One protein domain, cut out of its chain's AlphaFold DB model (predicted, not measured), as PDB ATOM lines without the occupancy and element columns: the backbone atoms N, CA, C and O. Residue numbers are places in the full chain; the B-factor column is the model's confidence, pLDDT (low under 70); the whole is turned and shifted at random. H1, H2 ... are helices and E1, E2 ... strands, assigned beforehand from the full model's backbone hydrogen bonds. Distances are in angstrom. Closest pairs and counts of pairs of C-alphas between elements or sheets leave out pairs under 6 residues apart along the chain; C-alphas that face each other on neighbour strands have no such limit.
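This is residues 34 to 187 of the 193 residues of an uncharacterized protein of Aliidiomarina maris (UniProt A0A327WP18). Two antiparallel sheets, one of four strands and one of three, lie face to face as a sandwich with their strands crossed, and H3 packs over the larger sheet on the face turned away from the smaller. H1 and H2 join H3 in a cluster of three helices whose H1 to H2 turn, residues 63 to 68, sticks out, while H4 sits at one end of E2. The printed part has 154 residues, with four named helices and seven named strands in the order E1 H1 H2 H3 H4 E2 E3 E4 E5 E6 E7; the sheets run E1 E2 E5 E4 and E3 E6 E7, and the class is mixed. It is compact, with a radius of gyration of the C-alphas of 15.4 A and spans of 44 by 32 by 26 A.

The larger sheet holds E1, residues 49 to 53, from C-alpha 49 at (120.773, 156.763, 115.613); E2, residues 111 to 117, 19.0 A long; E5, residues 150 to 155, 16.0 A; and E4, residues 139 to 145, 17.5 A. The smaller holds E3, residues 127 to 131; E6, residues 166 to 171, 16.1 A; and E7, residues 178 to 182, ending at C-alpha 182 at (128.443, 166.814, 114.300). The helices are H1, residues 55 to 64, 14.2 A; H2, residues 66 to 80, 21.2 A; H3, residues 86 to 96, 15.4 A; and H4, residues 104 to 109.

In the strongly twisted larger sheet, these backbone pairs are within hydrogen-bond range: N 51 and O 115 of E1 and E2 at 2.8 A, N 114 and O 151 of E2 and E5 at 2.8 A, and N 143 and O 152 of the hairpin E4 and E5 at 2.8 A. In the smaller, N 129 and O 169 of E3 and E6 are 2.8 A apart, as are N 168 and O 180 of the hairpin E6 and E7. The sheets form a sandwich, two sheets face to face, their strands at 55 degrees. H3 is on the larger sheet at a height of 8.9 A; H4 only grazes it with residues 107 to 109. H2 touches H3 at a steep tilt of 44 degrees, opposite ways, closest at the C-alphas of Leu 73 and Glu 87, 5.8 A. H2 touches H1 with residues 68 to 69 alone, closest at the C-alphas of Arg 62 and Phe 69, 5.2 A. Every O i to N i+4 pair is within hydrogen-bond range in H1, H2, H3 and H4.

The C-alphas farthest apart, of Ala 64 and Gly 175, are 45.8 A from each other. The printed part has no cut and no long link. Its mean pLDDT is 81.5; residues 34 to 47, 98 to 102, 123 and 174 to 175 are under 70.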
ATOM      1  N   ALA A  34     124.010 166.503 123.344       39.62
ATOM      2  CA  ALA A  34     124.125 167.248 122.109       39.62
ATOM      3  C   ALA A  34     123.027 166.731 121.178       39.62
ATOM      4  O   ALA A  34     123.172 165.699 120.524       39.62
ATOM      5  N   THR A  35     121.884 167.411 121.176       40.22
ATOM      6  CA  THR A  35     120.753 167.069 120.316       40.22
ATOM      7  C   THR A  35     121.168 167.292 118.862       40.22
ATOM      8  O   THR A  35     121.342 168.434 118.433       40.22
ATOM      9  N   GLN A  36     121.356 166.216 118.094       47.28
ATOM     10  CA  GLN A  36     121.529 166.338 116.651       47.28
ATOM     11  C   GLN A  36     120.200 166.798 116.052       47.28
ATOM     12  O   GLN A  36     119.193 166.092 116.102       47.28
ATOM     13  N   GLN A  37     120.179 168.011 115.502       48.25
ATOM     14  CA  GLN A  37     119.087 168.447 114.644       48.25
ATOM     15  C   GLN A  37     119.282 167.802 113.277       48.25
ATOM     16  O   GLN A  37     120.181 168.169 112.523       48.25
ATOM     17  N   TYR A  38     118.445 166.815 112.986       50.06
ATOM     18  CA  TYR A  38     118.332 166.249 111.655       50.06
ATOM     19  C   TYR A  38     117.352 167.083 110.834       50.06
ATOM     20  O   TYR A  38     116.230 167.358 111.274       50.06
ATOM     21  N   SER A  39     117.751 167.443 109.622       52.50
ATOM     22  CA  SER A  39     116.878 168.094 108.644       52.50
ATOM     23  C   SER A  39     116.302 167.029 107.706       52.50
ATOM     24  O   SER A  39     117.023 166.126 107.291       52.50
ATOM     25  N   ASN A  40     115.023 167.145 107.330       52.94
ATOM     26  CA  ASN A  40     114.357 166.281 106.337       52.94
ATOM     27  C   ASN A  40     114.183 164.796 106.728       52.94
ATOM     28  O   ASN A  40     114.215 163.920 105.866       52.94
ATOM     29  N   LEU A  41     113.951 164.496 108.013       54.69
ATOM     30  CA  LEU A  41     113.646 163.130 108.461       54.69
ATOM     31  C   LEU A  41     112.279 162.648 107.949       54.69
ATOM     32  O   LEU A  41     111.233 163.196 108.314       54.69
ATOM     33  N   THR A  42     112.267 161.558 107.185       57.81
ATOM     34  CA  THR A  42     111.060 160.755 106.950       57.81
ATOM     35  C   THR A  42     110.690 159.969 108.217       57.81
ATOM     36  O   THR A  42     111.484 159.839 109.150       57.81
ATOM     37  N   ALA A  43     109.477 159.410 108.275       56.94
ATOM     38  CA  ALA A  43     109.047 158.589 109.413       56.94
ATOM     39  C   ALA A  43     109.963 157.370 109.658       56.94
ATOM     40  O   ALA A  43     110.138 156.971 110.806       56.94
ATOM     41  N   ALA A  44     110.581 156.824 108.605       58.06
ATOM     42  CA  ALA A  44     111.545 155.730 108.706       58.06
ATOM     43  C   ALA A  44     112.881 156.173 109.333       58.06
ATOM     44  O   ALA A  44     113.493 155.405 110.076       58.06
ATOM     45  N   ASP A  45     113.293 157.425 109.106       59.88
ATOM     46  CA  ASP A  45     114.587 157.947 109.563       59.88
ATOM     47  C   ASP A  45     114.601 158.281 111.060       59.88
ATOM     48  O   ASP A  45     115.662 158.382 111.667       59.88
ATOM     49  N   ARG A  46     113.424 158.387 111.692       64.56
ATOM     50  CA  ARG A  46     113.284 158.620 113.144       64.56
ATOM     51  C   ARG A  46     113.819 157.476 114.009       64.56
ATOM     52  O   ARG A  46     113.847 157.606 115.229       64.56
ATOM     53  N   HIS A  47     114.184 156.357 113.392       68.25
ATOM     54  CA  HIS A  47     114.750 155.189 114.055       68.25
ATOM     55  C   HIS A  47     116.244 155.005 113.779       68.25
ATOM     56  O   HIS A  47     116.785 153.962 114.136       68.25
ATOM     57  N   ILE A  48     116.884 155.969 113.112       74.81
ATOM     58  CA  ILE A  48     118.312 155.920 112.829       74.81
ATOM     59  C   ILE A  48     119.026 156.746 113.890       74.81
ATOM     60  O   ILE A  48     118.820 157.955 113.974       74.81
ATOM     61  N   ASN A  49     119.876 156.091 114.677       79.31
ATOM     62  CA  ASN A  49     120.773 156.763 115.613       79.31
ATOM     63  C   ASN A  49     122.205 156.589 115.120       79.31
ATOM     64  O   ASN A  49     122.635 155.469 114.847       79.31
ATOM     65  N   MET A  50     122.957 157.682 115.023       82.31
ATOM     66  CA  MET A  50     124.375 157.634 114.673       82.31
ATOM     67  C   MET A  50     125.213 158.062 115.866       82.31
ATOM     68  O   MET A  50     124.949 159.099 116.462       82.31
ATOM     69  N   VAL A  51     126.242 157.289 116.192       83.56
ATOM     70  CA  VAL A  51     127.159 157.572 117.302       83.56
ATOM     71  C   VAL A  51     128.576 157.574 116.761       83.56
ATOM     72  O   VAL A  51     129.036 156.556 116.255       83.56
ATOM     73  N   LEU A  52     129.279 158.702 116.867       88.56
ATOM     74  CA  LEU A  52     130.696 158.743 116.506       88.56
ATOM     75  C   LEU A  52     131.515 158.031 117.572       88.56
ATOM     76  O   LEU A  52     131.375 158.270 118.773       88.56
ATOM     77  N   ILE A  53     132.394 157.169 117.099       86.75
ATOM     78  CA  ILE A  53     133.276 156.349 117.898       86.75
ATOM     79  C   ILE A  53     134.684 156.937 117.828       86.75
ATOM     80  O   ILE A  53     135.252 157.109 116.750       86.75
ATOM     81  N   ASP A  54     135.263 157.191 119.002       86.25
ATOM     82  CA  ASP A  54     136.707 157.359 119.159       86.25
ATOM     83  C   ASP A  54     137.336 155.975 119.380       86.25
ATOM     84  O   ASP A  54     137.385 155.423 120.484       86.25
ATOM     85  N   GLU A  55     137.798 155.388 118.282       85.50
ATOM     86  CA  GLU A  55     138.453 154.086 118.216       85.50
ATOM     87  C   GLU A  55     139.694 154.026 119.107       85.50
ATOM     88  O   GLU A  55     139.979 153.009 119.747       85.50
ATOM     89  N   ARG A  56     140.439 155.132 119.181       82.06
ATOM     90  CA  ARG A  56     141.691 155.191 119.921       82.06
ATOM     91  C   ARG A  56     141.416 155.154 121.408       82.06
ATOM     92  O   ARG A  56     142.127 154.466 122.148       82.06
ATOM     93  N   GLN A  57     140.386 155.867 121.837       80.56
ATOM     94  CA  GLN A  57     139.908 155.812 123.202       80.56
ATOM     95  C   GLN A  57     139.409 154.417 123.585       80.56
ATOM     96  O   GLN A  57     139.843 153.892 124.614       80.56
ATOM     97  N   LEU A  58     138.581 153.792 122.745       81.62
ATOM     98  CA  LEU A  58     138.083 152.435 122.977       81.62
ATOM     99  C   LEU A  58     139.220 151.413 123.107       81.62
ATOM    100  O   LEU A  58     139.231 150.608 124.041       81.62
ATOM    101  N   ILE A  59     140.219 151.472 122.218       81.06
ATOM    102  CA  ILE A  59     141.391 150.590 122.280       81.06
ATOM    103  C   ILE A  59     142.194 150.833 123.562       81.06
ATOM    104  O   ILE A  59     142.609 149.873 124.216       81.06
ATOM    105  N   ASN A  60     142.425 152.094 123.941       80.19
ATOM    106  CA  ASN A  60     143.153 152.419 125.169       80.19
ATOM    107  C   ASN A  60     142.424 151.890 126.413       80.19
ATOM    108  O   ASN A  60     143.062 151.309 127.289       80.19
ATOM    109  N   GLN A  61     141.097 152.033 126.471       79.75
ATOM    110  CA  GLN A  61     140.279 151.502 127.565       79.75
ATOM    111  C   GLN A  61     140.327 149.977 127.620       79.75
ATOM    112  O   GLN A  61     140.587 149.422 128.685       79.75
ATOM    113  N   ARG A  62     140.160 149.298 126.478       83.19
ATOM    114  CA  ARG A  62     140.259 147.833 126.392       83.19
ATOM    115  C   ARG A  62     141.617 147.328 126.883       83.19
ATOM    116  O   ARG A  62     141.668 146.349 127.621       83.19
ATOM    117  N   ARG A  63     142.706 148.004 126.496       81.50
ATOM    118  CA  ARG A  63     144.073 147.680 126.943       81.50
ATOM    119  C   ARG A  63     144.272 147.909 128.440       81.50
ATOM    120  O   ARG A  63     145.028 147.167 129.053       81.50
ATOM    121  N   ALA A  64     143.626 148.927 129.006       83.88
ATOM    122  CA  ALA A  64     143.713 149.224 130.431       83.88
ATOM    123  C   ALA A  64     142.903 148.232 131.283       83.88
ATOM    124  O   ALA A  64     143.390 147.769 132.309       83.88
ATOM    125  N   SER A  65     141.669 147.910 130.878       86.25
ATOM    126  CA  SER A  65     140.796 146.963 131.579       86.25
ATOM    127  C   SER A  65     139.623 146.532 130.694       86.25
ATOM    128  O   SER A  65     138.791 147.349 130.292       86.25
ATOM    129  N   GLN A  66     139.498 145.223 130.457       86.69
ATOM    130  CA  GLN A  66     138.354 144.651 129.735       86.69
ATOM    131  C   GLN A  66     137.026 144.889 130.474       86.69
ATOM    132  O   GLN A  66     135.995 145.084 129.830       86.69
ATOM    133  N   ALA A  67     137.044 144.895 131.812       84.94
ATOM    134  CA  ALA A  67     135.861 145.164 132.625       84.94
ATOM    135  C   ALA A  67     135.390 146.614 132.450       84.94
ATOM    136  O   ALA A  67     134.222 146.836 132.136       84.94
ATOM    137  N   ASN A  68     136.313 147.578 132.532       82.44
ATOM    138  CA  ASN A  68     135.994 148.997 132.352       82.44
ATOM    139  C   ASN A  68     135.496 149.258 130.928       82.44
ATOM    140  O   ASN A  68     134.530 149.984 130.734       82.44
ATOM    141  N   PHE A  69     136.115 148.634 129.924       86.19
ATOM    142  CA  PHE A  69     135.645 148.713 128.542       86.19
ATOM    143  C   PHE A  69     134.192 148.227 128.402       86.19
ATOM    144  O   PHE A  69     133.366 148.924 127.819       86.19
ATOM    145  N   ASN A  70     133.847 147.075 128.985       87.19
ATOM    146  CA  ASN A  70     132.481 146.547 128.929       87.19
ATOM    147  C   ASN A  70     131.469 147.440 129.667       87.19
ATOM    148  O   ASN A  70     130.379 147.680 129.148       87.19
ATOM    149  N   GLU A  71     131.825 147.947 130.848       86.56
ATOM    150  CA  GLU A  71     130.982 148.862 131.628       86.56
ATOM    151  C   GLU A  71     130.695 150.162 130.864       86.56
ATOM    152  O   GLU A  71     129.555 150.636 130.825       86.56
ATOM    153  N   GLN A  72     131.709 150.714 130.194       81.00
ATOM    154  CA  GLN A  72     131.567 151.927 129.393       81.00
ATOM    155  C   GLN A  72     130.651 151.715 128.186       81.00
ATOM    156  O   GLN A  72     129.771 152.539 127.943       81.00
ATOM    157  N   LEU A  73     130.790 150.597 127.461       88.25
ATOM    158  CA  LEU A  73     129.878 150.279 126.358       88.25
ATOM    159  C   LEU A  73     128.423 150.154 126.838       88.25
ATOM    160  O   LEU A  73     127.528 150.711 126.205       88.25
ATOM    161  N   SER A  74     128.194 149.495 127.978       87.31
ATOM    162  CA  SER A  74     126.857 149.380 128.580       87.31
ATOM    163  C   SER A  74     126.290 150.745 128.986       87.31
ATOM    164  O   SER A  74     125.129 151.052 128.700       87.31
ATOM    165  N   THR A  75     127.126 151.606 129.572       85.00
ATOM    166  CA  THR A  75     126.754 152.979 129.949       85.00
ATOM    167  C   THR A  75     126.355 153.805 128.728       85.00
ATOM    168  O   THR A  75     125.327 154.479 128.755       85.00
ATOM    169  N   ILE A  76     127.127 153.734 127.638       81.94
ATOM    170  CA  ILE A  76     126.820 154.435 126.382       81.94
ATOM    171  C   ILE A  76     125.510 153.923 125.794       81.94
ATOM    172  O   ILE A  76     124.637 154.726 125.477       81.94
ATOM    173  N   ARG A  77     125.344 152.598 125.704       86.69
ATOM    174  CA  ARG A  77     124.113 151.980 125.200       86.69
ATOM    175  C   ARG A  77     122.888 152.483 125.958       86.69
ATOM    176  O   ARG A  77     121.909 152.876 125.332       86.69
ATOM    177  N   ALA A  78     122.954 152.486 127.290       83.25
ATOM    178  CA  ALA A  78     121.856 152.929 128.143       83.25
ATOM    179  C   ALA A  78     121.588 154.437 128.013       83.25
ATOM    180  O   ALA A  78     120.431 154.842 127.932       83.25
ATOM    181  N   ARG A  79     122.643 155.261 127.967       79.06
ATOM    182  CA  ARG A  79     122.535 156.723 127.863       79.06
ATOM    183  C   ARG A  79     121.954 157.177 126.524       79.06
ATOM    184  O   ARG A  79     121.128 158.082 126.507       79.06
ATOM    185  N   GLU A  80     122.384 156.553 125.429       75.00
ATOM    186  CA  GLU A  80     121.969 156.906 124.063       75.00
ATOM    187  C   GLU A  80     120.720 156.141 123.592       75.00
ATOM    188  O   GLU A  80     120.212 156.404 122.505       75.00
ATOM    189  N   GLY A  81     120.217 155.184 124.382       81.75
ATOM    190  CA  GLY A  81     119.056 154.371 124.009       81.75
ATOM    191  C   GLY A  81     119.295 153.485 122.780       81.75
ATOM    192  O   GLY A  81     118.381 153.287 121.983       81.75
ATOM    193  N   LEU A  82     120.521 152.977 122.610       82.81
ATOM    194  CA  LEU A  82     120.925 152.202 121.429       82.81
ATOM    195  C   LEU A  82     120.412 150.765 121.485       82.81
ATOM    196  O   LEU A  82     120.207 150.186 122.560       82.81
ATOM    197  N   ALA A  83     120.287 150.158 120.307       83.94
ATOM    198  CA  ALA A  83     119.912 148.764 120.176       83.94
ATOM    199  C   ALA A  83     120.853 147.802 120.947       83.94
ATOM    200  O   ALA A  83     122.046 148.074 121.134       83.94
ATOM    201  N   PRO A  84     120.343 146.632 121.391       83.31
ATOM    202  CA  PRO A  84     121.115 145.673 122.185       83.31
ATOM    203  C   PRO A  84     122.400 145.160 121.523       83.31
ATOM    204  O   PRO A  84     123.324 144.759 122.227       83.31
ATOM    205  N   ASN A  85     122.465 145.172 120.191       87.19
ATOM    206  CA  ASN A  85     123.619 144.722 119.414       87.19
ATOM    207  C   ASN A  85     124.792 145.715 119.419       87.19
ATOM    208  O   ASN A  85     125.896 145.298 119.078       87.19
ATOM    209  N   PHE A  86     124.604 146.966 119.863       88.50
ATOM    210  CA  PHE A  86     125.662 147.986 119.913       88.50
ATOM    211  C   PHE A  86     126.964 147.469 120.537       88.50
ATOM    212  O   PHE A  86     128.035 147.573 119.942       88.50
ATOM    213  N   GLU A  87     126.887 146.864 121.725       90.56
ATOM    214  CA  GLU A  87     128.085 146.397 122.429       90.56
ATOM    215  C   GLU A  87     128.811 145.286 121.661       90.56
ATOM    216  O   GLU A  87     130.042 145.234 121.661       90.56
ATOM    217  N   ALA A  88     128.054 144.393 121.017       90.38
ATOM    218  CA  ALA A  88     128.601 143.297 120.228       90.38
ATOM    219  C   ALA A  88     129.292 143.828 118.966       90.38
ATOM    220  O   ALA A  88     130.448 143.488 118.724       90.38
ATOM    221  N   SER A  89     128.633 144.733 118.239       89.81
ATOM    222  CA  SER A  89     129.175 145.406 117.057       89.81
ATOM    223  C   SER A  89     130.461 146.175 117.364       89.81
ATOM    224  O   SER A  89     131.463 146.019 116.670       89.81
ATOM    225  N   VAL A  90     130.492 146.946 118.457       88.81
ATOM    226  CA  VAL A  90     131.702 147.685 118.854       88.81
ATOM    227  C   VAL A  90     132.830 146.741 119.278       88.81
ATOM    228  O   VAL A  90     133.987 146.971 118.922       88.81
ATOM    229  N   ARG A  91     132.530 145.655 120.007       88.50
ATOM    230  CA  ARG A  91     133.532 144.628 120.355       88.50
ATOM    231  C   ARG A  91     134.132 143.986 119.109       88.50
ATOM    232  O   ARG A  91     135.348 143.812 119.060       88.50
ATOM    233  N   GLN A  92     133.292 143.656 118.134       87.75
ATOM    234  CA  GLN A  92     133.704 143.059 116.872       87.75
ATOM    235  C   GLN A  92     134.580 144.025 116.069       87.75
ATOM    236  O   GLN A  92     135.712 143.679 115.739       87.75
ATOM    237  N   PHE A  93     134.135 145.269 115.875       85.88
ATOM    238  CA  PHE A  93     134.929 146.318 115.232       85.88
ATOM    239  C   PHE A  93     136.305 146.489 115.895       85.88
ATOM    240  O   PHE A  93     137.337 146.399 115.234       85.88
ATOM    241  N   VAL A  94     136.354 146.631 117.224       84.06
ATOM    242  CA  VAL A  94     137.616 146.779 117.974       84.06
ATOM    243  C   VAL A  94     138.493 145.517 117.916       84.06
ATOM    244  O   VAL A  94     139.714 145.606 118.069       84.06
ATOM    245  N   ALA A  95     137.911 144.332 117.718       81.81
ATOM    246  CA  ALA A  95     138.671 143.107 117.485       81.81
ATOM    247  C   ALA A  95     139.306 143.078 116.084       81.81
ATOM    248  O   ALA A  95     140.430 142.589 115.958       81.81
ATOM    249  N   HIS A  96     138.620 143.638 115.080       78.75
ATOM    250  CA  HIS A  96     139.089 143.750 113.695       78.75
ATOM    251  C   HIS A  96     140.099 144.873 113.469       78.75
ATOM    252  O   HIS A  96     140.912 144.759 112.554       78.75
ATOM    253  N   LEU A  97     140.103 145.916 114.309       76.06
ATOM    254  CA  LEU A  97     141.188 146.896 114.333       76.06
ATOM    255  C   LEU A  97     142.497 146.135 114.601       76.06
ATOM    256  O   LEU A  97     142.666 145.603 115.706       76.06
ATOM    257  N   PRO A  98     143.407 146.015 113.612       57.66
ATOM    258  CA  PRO A  98     144.548 145.118 113.704       57.66
ATOM    259  C   PRO A  98     145.374 145.518 114.920       57.66
ATOM    260  O   PRO A  98     145.978 146.590 114.971       57.66
ATOM    261  N   ASN A  99     145.367 144.661 115.941       53.72
ATOM    262  CA  ASN A  99     145.842 145.018 117.277       53.72
ATOM    263  C   ASN A  99     147.359 145.315 117.346       53.72
ATOM    264  O   ASN A  99     147.844 145.703 118.413       53.72
ATOM    265  N   HIS A 100     148.109 145.193 116.240       47.47
ATOM    266  CA  HIS A 100     149.573 145.137 116.259       47.47
ATOM    267  C   HIS A 100     150.342 145.851 115.133       47.47
ATOM    268  O   HIS A 100     151.548 146.023 115.304       47.47
ATOM    269  N   ASP A 101     149.716 146.359 114.065       54.50
ATOM    270  CA  ASP A 101     150.462 147.165 113.088       54.50
ATOM    271  C   ASP A 101     150.564 148.615 113.560       54.50
ATOM    272  O   ASP A 101     149.566 149.252 113.904       54.50
ATOM    273  N   ARG A 102     151.787 149.161 113.596       56.53
ATOM    274  CA  ARG A 102     152.085 150.524 114.090       56.53
ATOM    275  C   ARG A 102     151.256 151.618 113.403       56.53
ATOM    276  O   ARG A 102     151.129 152.708 113.959       56.53
ATOM    277  N   ASN A 103     150.647 151.301 112.265       72.69
ATOM    278  CA  ASN A 103     150.031 152.254 111.360       72.69
ATOM    279  C   ASN A 103     148.523 152.436 111.585       72.69
ATOM    280  O   ASN A 103     147.983 153.409 111.076       72.69
ATOM    281  N   TRP A 104     147.825 151.604 112.381       81.12
ATOM    282  CA  TRP A 104     146.366 151.783 112.555       81.12
ATOM    283  C   TRP A 104     146.021 153.165 113.125       81.12
ATOM    284  O   TRP A 104     145.040 153.784 112.727       81.12
ATOM    285  N   ARG A 105     146.859 153.692 114.030       80.19
ATOM    286  CA  ARG A 105     146.678 155.041 114.587       80.19
ATOM    287  C   ARG A 105     146.768 156.108 113.505       80.19
ATOM    288  O   ARG A 105     146.059 157.103 113.588       80.19
ATOM    289  N   GLU A 106     147.660 155.918 112.540       82.81
ATOM    290  CA  GLU A 106     147.834 156.828 111.411       82.81
ATOM    291  C   GLU A 106     146.640 156.711 110.466       82.81
ATOM    292  O   GLU A 106     146.042 157.728 110.142       82.81
ATOM    293  N   THR A 107     146.200 155.490 110.148       83.62
ATOM    294  CA  THR A 107     144.996 155.234 109.345       83.62
ATOM    295  C   THR A 107     143.766 155.920 109.938       83.62
ATOM    296  O   THR A 107     143.129 156.742 109.284       83.62
ATOM    297  N   TYR A 108     143.468 155.671 111.215       88.50
ATOM    298  CA  TYR A 108     142.264 156.200 111.855       88.50
ATOM    299  C   TYR A 108     142.362 157.673 112.266       88.50
ATOM    300  O   TYR A 108     141.356 158.262 112.656       88.50
ATOM    301  N   THR A 109     143.528 158.315 112.127       90.25
ATOM    302  CA  THR A 109     143.649 159.777 112.297       90.25
ATOM    303  C   THR A 109     142.837 160.540 111.244       90.25
ATOM    304  O   THR A 109     142.357 161.639 111.523       90.25
ATOM    305  N   TYR A 110     142.623 159.930 110.077       92.69
ATOM    306  CA  TYR A 110     141.915 160.517 108.940       92.69
ATOM    307  C   TYR A 110     140.533 159.892 108.716       92.69
ATOM    308  O   TYR A 110     139.940 160.095 107.663       92.69
ATOM    309  N   ILE A 111     140.011 159.115 109.675       92.19
ATOM    310  CA  ILE A 111     138.730 158.408 109.535       92.19
ATOM    311  C   ILE A 111     137.791 158.776 110.685       92.19
ATOM    312  O   ILE A 111     138.125 158.615 111.865       92.19
ATOM    313  N   LEU A 112     136.591 159.240 110.340       92.44
ATOM    314  CA  LEU A 112     135.459 159.346 111.258       92.44
ATOM    315  C   LEU A 112     134.687 158.023 111.234       92.44
ATOM    316  O   LEU A 112     134.245 157.594 110.171       92.44
ATOM    317  N   VAL A 113     134.530 157.383 112.392       90.56
ATOM    318  CA  VAL A 113     133.847 156.087 112.521       90.56
ATOM    319  C   VAL A 113     132.523 156.296 113.232       90.56
ATOM    320  O   VAL A 113     132.511 156.758 114.368       90.56
ATOM    321  N   PHE A 114     131.415 155.937 112.602       89.25
ATOM    322  CA  PHE A 114     130.084 156.012 113.188       89.25
ATOM    323  C   PHE A 114     129.510 154.611 113.371       89.25
ATOM    324  O   PHE A 114     129.462 153.843 112.417       89.25
ATOM    325  N   TYR A 115     129.006 154.308 114.563       88.31
ATOM    326  CA  TYR A 115     128.010 153.255 114.721       88.31
ATOM    327  C   TYR A 115     126.651 153.788 114.275       88.31
ATOM    328  O   TYR A 115     126.259 154.886 114.670       88.31
ATOM    329  N   VAL A 116     125.935 153.009 113.471       86.62
ATOM    330  CA  VAL A 116     124.642 153.379 112.897       86.62
ATOM    331  C   VAL A 116     123.587 152.359 113.317       86.62
ATOM    332  O   VAL A 116     123.438 151.279 112.733       86.62
ATOM    333  N   ASP A 117     122.818 152.719 114.340       83.12
ATOM    334  CA  ASP A 117     121.622 151.983 114.721       83.12
ATOM    335  C   ASP A 117     120.575 152.119 113.612       83.12
ATOM    336  O   ASP A 117     120.295 153.222 113.141       83.12
ATOM    337  N   GLY A 118     120.025 150.996 113.153       79.31
ATOM    338  CA  GLY A 118     119.122 150.982 112.003       79.31
ATOM    339  C   GLY A 118     119.807 151.130 110.638       79.31
ATOM    340  O   GLY A 118     119.129 151.476 109.674       79.31
ATOM    341  N   LEU A 119     121.110 150.836 110.509       78.19
ATOM    342  CA  LEU A 119     121.822 150.838 109.216       78.19
ATOM    343  C   LEU A 119     121.126 149.998 108.132       78.19
ATOM    344  O   LEU A 119     121.088 150.387 106.974       78.19
ATOM    345  N   ASN A 120     120.514 148.875 108.503       75.81
ATOM    346  CA  ASN A 120     119.732 148.030 107.596       75.81
ATOM    347  C   ASN A 120     118.434 148.683 107.083       75.81
ATOM    348  O   ASN A 120     117.803 148.158 106.168       75.81
ATOM    349  N   ARG A 121     118.011 149.793 107.694       72.06
ATOM    350  CA  ARG A 121     116.859 150.606 107.282       72.06
ATOM    351  C   ARG A 121     117.275 151.800 106.435       72.06
ATOM    352  O   ARG A 121     116.410 152.419 105.817       72.06
ATOM    353  N   LEU A 122     118.568 152.131 106.409       70.44
ATOM    354  CA  LEU A 122     119.091 153.079 105.444       70.44
ATOM    355  C   LEU A 122     119.010 152.442 104.063       70.44
ATOM    356  O   LEU A 122     119.456 151.319 103.836       70.44
ATOM    357  N   GLU A 123     118.436 153.188 103.130       69.25
ATOM    358  CA  GLU A 123     118.566 152.848 101.725       69.25
ATOM    359  C   GLU A 123     120.045 152.775 101.325       69.25
ATOM    360  O   GLU A 123     120.879 153.418 101.973       69.25
ATOM    361  N   PRO A 124     120.390 152.055 100.242       70.81
ATOM    362  CA  PRO A 124     121.756 152.022  99.747       70.81
ATOM    363  C   PRO A 124     122.327 153.437  99.606       70.81
ATOM    364  O   PRO A 124     121.811 154.259  98.840       70.81
ATOM    365  N   LEU A 125     123.393 153.715 100.360       75.44
ATOM    366  CA  LEU A 125     124.033 155.023 100.356       75.44
ATOM    367  C   LEU A 125     124.601 155.292  98.961       75.44
ATOM    368  O   LEU A 125     125.433 154.534  98.459       75.44
ATOM    369  N   ARG A 126     124.145 156.371  98.318       78.56
ATOM    370  CA  ARG A 126     124.618 156.766  96.977       78.56
ATOM    371  C   ARG A 126     125.844 157.663  97.033       78.56
ATOM    372  O   ARG A 126     126.593 157.753  96.065       78.56
ATOM    373  N   GLY A 127     126.036 158.326  98.162       84.56
ATOM    374  CA  GLY A 127     127.134 159.238  98.393       84.56
ATOM    375  C   GLY A 127     127.082 159.768  99.811       84.56
ATOM    376  O   GLY A 127     126.026 159.791 100.446       84.56
ATOM    377  N   LEU A 128     128.234 160.203 100.293       90.00
ATOM    378  CA  LEU A 128     128.362 160.864 101.572       90.00
ATOM    379  C   LEU A 128     129.271 162.072 101.398       90.00
ATOM    380  O   LEU A 128     130.320 161.981 100.756       90.00
ATOM    381  N   THR A 129     128.859 163.200 101.964       93.19
ATOM    382  CA  THR A 129     129.652 164.423 101.985       93.19
ATOM    383  C   THR A 129     129.774 164.934 103.411       93.19
ATOM    384  O   THR A 129     128.772 165.101 104.099       93.19
ATOM    385  N   VAL A 130     131.000 165.224 103.837       94.44
ATOM    386  CA  VAL A 130     131.278 165.961 105.074       94.44
ATOM    387  C   VAL A 130     131.840 167.322 104.705       94.44
ATOM    388  O   VAL A 130     132.769 167.404 103.894       94.44
ATOM    389  N   ARG A 131     131.281 168.379 105.294       95.69
ATOM    390  CA  ARG A 131     131.730 169.760 105.118       95.69
ATOM    391  C   ARG A 131     132.103 170.402 106.442       95.69
ATOM    392  O   ARG A 131     131.508 170.087 107.473       95.69
ATOM    393  N   ASN A 132     133.067 171.310 106.394       94.38
ATOM    394  CA  ASN A 132     133.402 172.181 107.516       94.38
ATOM    395  C   ASN A 132     132.461 173.403 107.590       94.38
ATOM    396  O   ASN A 132     131.543 173.539 106.773       94.38
ATOM    397  N   SER A 133     132.686 174.314 108.541       91.38
ATOM    398  CA  SER A 133     131.824 175.498 108.708       91.38
ATOM    399  C   SER A 133     131.962 176.503 107.565       91.38
ATOM    400  O   SER A 133     131.046 177.287 107.334       91.38
ATOM    401  N   ALA A 134     133.082 176.472 106.837       92.25
ATOM    402  CA  ALA A 134     133.286 177.257 105.621       92.25
ATOM    403  C   ALA A 134     132.531 176.682 104.402       92.25
ATOM    404  O   ALA A 134     132.505 177.302 103.341       92.25
ATOM    405  N   GLY A 135     131.892 175.513 104.541       92.94
ATOM    406  CA  GLY A 135     131.171 174.831 103.466       92.94
ATOM    407  C   GLY A 135     132.069 174.017 102.530       92.94
ATOM    408  O   GLY A 135     131.580 173.486 101.527       92.94
ATOM    409  N   GLU A 136     133.355 173.888 102.857       95.00
ATOM    410  CA  GLU A 136     134.338 173.126 102.092       95.00
ATOM    411  C   GLU A 136     134.146 171.632 102.339       95.00
ATOM    412  O   GLU A 136     134.010 171.185 103.480       95.00
ATOM    413  N   ARG A 137     134.153 170.836 101.266       96.25
ATOM    414  CA  ARG A 137     134.097 169.377 101.368       96.25
ATOM    415  C   ARG A 137     135.435 168.847 101.883       96.25
ATOM    416  O   ARG A 137     136.455 169.023 101.225       96.25
ATOM    417  N   ILE A 138     135.390 168.118 102.996       96.25
ATOM    418  CA  ILE A 138     136.557 167.456 103.598       96.25
ATOM    419  C   ILE A 138     136.516 165.929 103.474       96.25
ATOM    420  O   ILE A 138     137.516 165.280 103.747       96.25
ATOM    421  N   SER A 139     135.385 165.337 103.076       96.00
ATOM    422  CA  SER A 139     135.266 163.887 102.866       96.00
ATOM    423  C   SER A 139     135.885 163.437 101.541       96.00
ATOM    424  O   SER A 139     135.515 163.935 100.469       96.00
ATOM    425  N   GLU A 140     136.737 162.422 101.602       94.62
ATOM    426  CA  GLU A 140     137.417 161.833 100.445       94.62
ATOM    427  C   GLU A 140     136.706 160.568  99.958       94.62
ATOM    428  O   GLU A 140     136.365 160.459  98.780       94.62
ATOM    429  N   SER A 141     136.413 159.647 100.875       92.19
ATOM    430  CA  SER A 141     135.745 158.374 100.602       92.19
ATOM    431  C   SER A 141     134.924 157.921 101.810       92.19
ATOM    432  O   SER A 141     135.025 158.497 102.894       92.19
ATOM    433  N   PHE A 142     134.092 156.898 101.626       92.00
ATOM    434  CA  PHE A 142     133.382 156.253 102.724       92.00
ATOM    435  C   PHE A 142     133.298 154.743 102.500       92.00
ATOM    436  O   PHE A 142     133.304 154.274 101.359       92.00
ATOM    437  N   GLN A 143     133.192 154.002 103.594       89.88
ATOM    438  CA  GLN A 143     132.962 152.567 103.622       89.88
ATOM    439  C   GLN A 143     131.843 152.269 104.616       89.88
ATOM    440  O   GLN A 143     131.757 152.867 105.685       89.88
ATOM    441  N   VAL A 144     130.969 151.338 104.248       87.31
ATOM    442  CA  VAL A 144     129.914 150.836 105.124       87.31
ATOM    443  C   VAL A 144     130.222 149.380 105.417       87.31
ATOM    444  O   VAL A 144     130.472 148.613 104.488       87.31
ATOM    445  N   SER A 145     130.155 149.008 106.689       86.12
ATOM    446  CA  SER A 145     130.267 147.630 107.161       86.12
ATOM    447  C   SER A 145     128.914 147.233 107.756       86.12
ATOM    448  O   SER A 145     128.675 147.482 108.942       86.12
ATOM    449  N   PRO A 146     127.992 146.669 106.945       80.56
ATOM    450  CA  PRO A 146     126.623 146.387 107.374       80.56
ATOM    451  C   PRO A 146     126.544 145.436 108.566       80.56
ATOM    452  O   PRO A 146     125.716 145.635 109.448       80.56
ATOM    453  N   GLU A 147     127.424 144.434 108.602       80.38
ATOM    454  CA  GLU A 147     127.488 143.427 109.668       80.38
ATOM    455  C   GLU A 147     127.864 144.049 111.020       80.38
ATOM    456  O   GLU A 147     127.282 143.718 112.051       80.38
ATOM    457  N   ASP A 148     128.787 145.011 111.000       81.19
ATOM    458  CA  ASP A 148     129.274 145.701 112.195       81.19
ATOM    459  C   ASP A 148     128.465 146.957 112.530       81.19
ATOM    460  O   ASP A 148     128.753 147.618 113.524       81.19
ATOM    461  N   HIS A 149     127.465 147.311 111.719       87.75
ATOM    462  CA  HIS A 149     126.741 148.577 111.841       87.75
ATOM    463  C   HIS A 149     127.664 149.809 111.807       87.75
ATOM    464  O   HIS A 149     127.352 150.830 112.419       87.75
ATOM    465  N   MET A 150     128.797 149.727 111.099       88.94
ATOM    466  CA  MET A 150     129.788 150.806 111.040       88.94
ATOM    467  C   MET A 150     129.723 151.570 109.718       88.94
ATOM    468  O   MET A 150     129.567 150.992 108.641       88.94
ATOM    469  N   LEU A 151     129.892 152.882 109.816       89.44
ATOM    470  CA  LEU A 151     130.112 153.802 108.711       89.44
ATOM    471  C   LEU A 151     131.447 154.511 108.943       89.44
ATOM    472  O   LEU A 151     131.603 155.269 109.898       89.44
ATOM    473  N   GLU A 152     132.401 154.269 108.058       92.12
ATOM    474  CA  GLU A 152     133.732 154.865 108.089       92.12
ATOM    475  C   GLU A 152     133.828 155.925 106.995       92.12
ATOM    476  O   GLU A 152     133.484 155.677 105.841       92.12
ATOM    477  N   ILE A 153     134.275 157.125 107.355       93.19
ATOM    478  CA  ILE A 153     134.388 158.255 106.433       93.19
ATOM    479  C   ILE A 153     135.815 158.770 106.472       93.19
ATOM    480  O   ILE A 153     136.250 159.323 107.485       93.19
ATOM    481  N   THR A 154     136.521 158.625 105.357       94.56
ATOM    482  CA  THR A 154     137.861 159.181 105.178       94.56
ATOM    483  C   THR A 154     137.756 160.676 104.927       94.56
ATOM    484  O   THR A 154     136.957 161.124 104.098       94.56
ATOM    485  N   ILE A 155     138.574 161.453 105.628       95.44
ATOM    486  CA  ILE A 155     138.652 162.904 105.513       95.44
ATOM    487  C   ILE A 155     140.077 163.352 105.179       95.44
ATOM    488  O   ILE A 155     141.049 162.717 105.577       95.44
ATOM    489  N   SER A 156     140.206 164.494 104.510       93.50
ATOM    490  CA  SER A 156     141.492 165.041 104.051       93.50
ATOM    491  C   SER A 156     142.382 165.621 105.164       93.50
ATOM    492  O   SER A 156     143.491 166.091 104.904       93.50
ATOM    493  N   GLY A 157     141.919 165.612 106.418       90.88
ATOM    494  CA  GLY A 157     142.589 166.242 107.554       90.88
ATOM    495  C   GLY A 157     142.632 165.371 108.807       90.88
ATOM    496  O   GLY A 157     141.855 164.439 108.974       90.88
ATOM    497  N   ASP A 158     143.549 165.701 109.718       92.62
ATOM    498  CA  ASP A 158     143.633 165.073 111.041       92.62
ATOM    499  C   ASP A 158     142.368 165.406 111.848       92.62
ATOM    500  O   ASP A 158     142.160 166.560 112.244       92.62
ATOM    501  N   LYS A 159     141.534 164.394 112.123       91.44
ATOM    502  CA  LYS A 159     140.259 164.569 112.836       91.44
ATOM    503  C   LYS A 159     140.433 165.194 114.220       91.44
ATOM    504  O   LYS A 159     139.566 165.934 114.676       91.44
ATOM    505  N   TYR A 160     141.587 164.978 114.858       90.38
ATOM    506  CA  TYR A 160     141.905 165.535 116.171       90.38
ATOM    507  C   TYR A 160     142.286 167.019 116.121       90.38
ATOM    508  O   TYR A 160     142.494 167.628 117.177       90.38
ATOM    509  N   ARG A 161     142.405 167.620 114.930       91.75
ATOM    510  CA  ARG A 161     142.654 169.059 114.726       91.75
ATOM    511  C   ARG A 161     141.409 169.845 114.336       91.75
ATOM    512  O   ARG A 161     141.476 171.068 114.306       91.75
ATOM    513  N   ILE A 162     140.286 169.178 114.085       90.56
ATOM    514  CA  ILE A 162     139.025 169.844 113.760       90.56
ATOM    515  C   ILE A 162     138.509 170.555 115.019       90.56
ATOM    516  O   ILE A 162     138.457 169.974 116.107       90.56
ATOM    517  N   ARG A 163     138.198 171.849 114.900       91.12
ATOM    518  CA  ARG A 163     137.753 172.717 116.014       91.12
ATOM    519  C   ARG A 163     136.419 173.391 115.733       91.12
ATOM    520  O   ARG A 163     136.065 174.381 116.363       91.12
ATOM    521  N   GLU A 164     135.691 172.847 114.778       91.06
ATOM    522  CA  GLU A 164     134.485 173.430 114.226       91.06
ATOM    523  C   GLU A 164     133.448 172.331 113.958       91.06
ATOM    524  O   GLU A 164     133.828 171.161 113.842       91.06
ATOM    525  N   PRO A 165     132.145 172.656 113.950       91.19
ATOM    526  CA  PRO A 165     131.121 171.670 113.657       91.19
ATOM    527  C   PRO A 165     131.260 171.157 112.221       91.19
ATOM    528  O   PRO A 165     131.650 171.892 111.314       91.19
ATOM    529  N   LEU A 166     130.897 169.896 112.012       92.00
ATOM    530  CA  LEU A 166     130.880 169.284 110.688       92.00
ATOM    531  C   LEU A 166     129.443 169.085 110.231       92.00
ATOM    532  O   LEU A 166     128.622 168.562 110.980       92.00
ATOM    533  N   GLN A 167     129.151 169.458 108.991       93.12
ATOM    534  CA  GLN A 167     127.892 169.112 108.340       93.12
ATOM    535  C   GLN A 167     128.078 167.799 107.592       93.12
ATOM    536  O   GLN A 167     128.984 167.677 106.766       93.12
ATOM    537  N   VAL A 168     127.228 166.822 107.874       89.38
ATOM    538  CA  VAL A 168     127.226 165.524 107.205       89.38
ATOM    539  C   VAL A 168     125.960 165.415 106.377       89.38
ATOM    540  O   VAL A 168     124.857 165.625 106.875       89.38
ATOM    541  N   GLU A 169     126.136 165.077 105.107       89.56
ATOM    542  CA  GLU A 169     125.064 164.829 104.157       89.56
ATOM    543  C   GLU A 169     125.199 163.417 103.594       89.56
ATOM    544  O   GLU A 169     126.242 163.038 103.056       89.56
ATOM    545  N   ILE A 170     124.124 162.646 103.697       85.31
ATOM    546  CA  ILE A 170     124.035 161.283 103.193       85.31
ATOM    547  C   ILE A 170     123.015 161.267 102.059       85.31
ATOM    548  O   ILE A 170     121.812 161.450 102.269       85.31
ATOM    549  N   ALA A 171     123.508 161.051 100.841       84.94
ATOM    550  CA  ALA A 171     122.684 160.972  99.649       84.94
ATOM    551  C   ALA A 171     121.925 159.642  99.616       84.94
ATOM    552  O   ALA A 171     122.507 158.558  99.734       84.94
ATOM    553  N   ARG A 172     120.614 159.745  99.407       75.88
ATOM    554  CA  ARG A 172     119.685 158.616  99.362       75.88
ATOM    555  C   ARG A 172     119.239 158.347  97.936       75.88
ATOM    556  O   ARG A 172     119.257 159.241  97.093       75.88
ATOM    557  N   SER A 173     118.814 157.116  97.669       73.88
ATOM    558  CA  SER A 173     118.151 156.789  96.405       73.88
ATOM    559  C   SER A 173     116.755 157.408  96.301       73.88
ATOM    560  O   SER A 173     116.357 157.805  95.208       73.88
ATOM    561  N   SER A 174     116.026 157.520  97.415       67.62
ATOM    562  CA  SER A 174     114.671 158.063  97.471       67.62
ATOM    563  C   SER A 174     114.652 159.494  98.033       67.62
ATOM    564  O   SER A 174     114.430 159.722  99.224       67.62
ATOM    565  N   GLY A 175     114.844 160.495  97.177       69.75
ATOM    566  CA  GLY A 175     114.527 161.886  97.524       69.75
ATOM    567  C   GLY A 175     115.617 162.645  98.287       69.75
ATOM    568  O   GLY A 175     116.790 162.585  97.925       69.75
ATOM    569  N   ALA A 176     115.209 163.457  99.270       76.50
ATOM    570  CA  ALA A 176     116.086 164.427  99.927       76.50
ATOM    571  C   ALA A 176     117.202 163.743 100.738       76.50
ATOM    572  O   ALA A 176     116.954 162.716 101.379       76.50
ATOM    573  N   PRO A 177     118.425 164.301 100.743       81.12
ATOM    574  CA  PRO A 177     119.517 163.734 101.515       81.12
ATOM    575  C   PRO A 177     119.258 163.877 103.020       81.12
ATOM    576  O   PRO A 177     118.660 164.855 103.477       81.12
ATOM    577  N   LEU A 178     119.748 162.904 103.790       79.06
ATOM    578  CA  LEU A 178     119.761 162.989 105.246       79.06
ATOM    579  C   LEU A 178     120.901 163.922 105.659       79.06
ATOM    580  O   LEU A 178     122.054 163.666 105.319       79.06
ATOM    581  N   GLN A 179     120.578 164.990 106.384       84.56
ATOM    582  CA  GLN A 179     121.553 165.982 106.830       84.56
ATOM    583  C   GLN A 179     121.551 166.097 108.351       84.56
ATOM    584  O   GLN A 179     120.488 166.178 108.971       84.56
ATOM    585  N   PHE A 180     122.744 166.147 108.938       83.62
ATOM    586  CA  PHE A 180     122.932 166.398 110.364       83.62
ATOM    587  C   PHE A 180     124.262 167.098 110.637       83.62
ATOM    588  O   PHE A 180     125.172 167.113 109.806       83.62
ATOM    589  N   THR A 181     124.378 167.662 111.837       86.00
ATOM    590  CA  THR A 181     125.587 168.353 112.290       86.00
ATOM    591  C   THR A 181     126.271 167.550 113.387       86.00
ATOM    592  O   THR A 181     125.649 167.195 114.387       86.00
ATOM    593  N   VAL A 182     127.570 167.306 113.232       86.50
ATOM    594  CA  VAL A 182     128.443 166.814 114.300       86.50
ATOM    595  C   VAL A 182     129.004 168.033 115.034       86.50
ATOM    596  O   VAL A 182     129.797 168.778 114.455       86.50
ATOM    597  N   PRO A 183     128.589 168.296 116.281       85.88
ATOM    598  CA  PRO A 183     129.076 169.453 117.022       85.88
ATOM    599  C   PRO A 183     130.543 169.273 117.429       85.88
ATOM    600  O   PRO A 183     131.039 168.160 117.536       85.88
ATOM    601  N   VAL A 184     131.249 170.361 117.743       85.06
ATOM    602  CA  VAL A 184     132.671 170.278 118.145       85.06
ATOM    603  C   VAL A 184     132.881 169.361 119.348       85.06
ATOM    604  O   VAL A 184     133.832 168.591 119.383       85.06
ATOM    605  N   VAL A 185     131.961 169.407 120.316       82.12
ATOM    606  CA  VAL A 185     132.020 168.571 121.524       82.12
ATOM    607  C   VAL A 185     131.939 167.081 121.211       82.12
ATOM    608  O   VAL A 185     132.426 166.283 121.994       82.12
ATOM    609  N   ALA A 186     131.354 166.706 120.073       82.75
ATOM    610  CA  ALA A 186     131.249 165.331 119.610       82.75
ATOM    611  C   ALA A 186     132.550 164.782 119.016       82.75
ATOM    612  O   ALA A 186     132.707 163.567 118.930       82.75
ATOM    613  N   LEU A 187     133.458 165.653 118.572       85.62
ATOM    614  CA  LEU A 187     134.629 165.245 117.808       85.62
ATOM    615  C   LEU A 187     135.688 164.569 118.693       85.62
ATOM    616  O   LEU A 187     135.866 164.971 119.847       85.62
TER     617      LEU A 187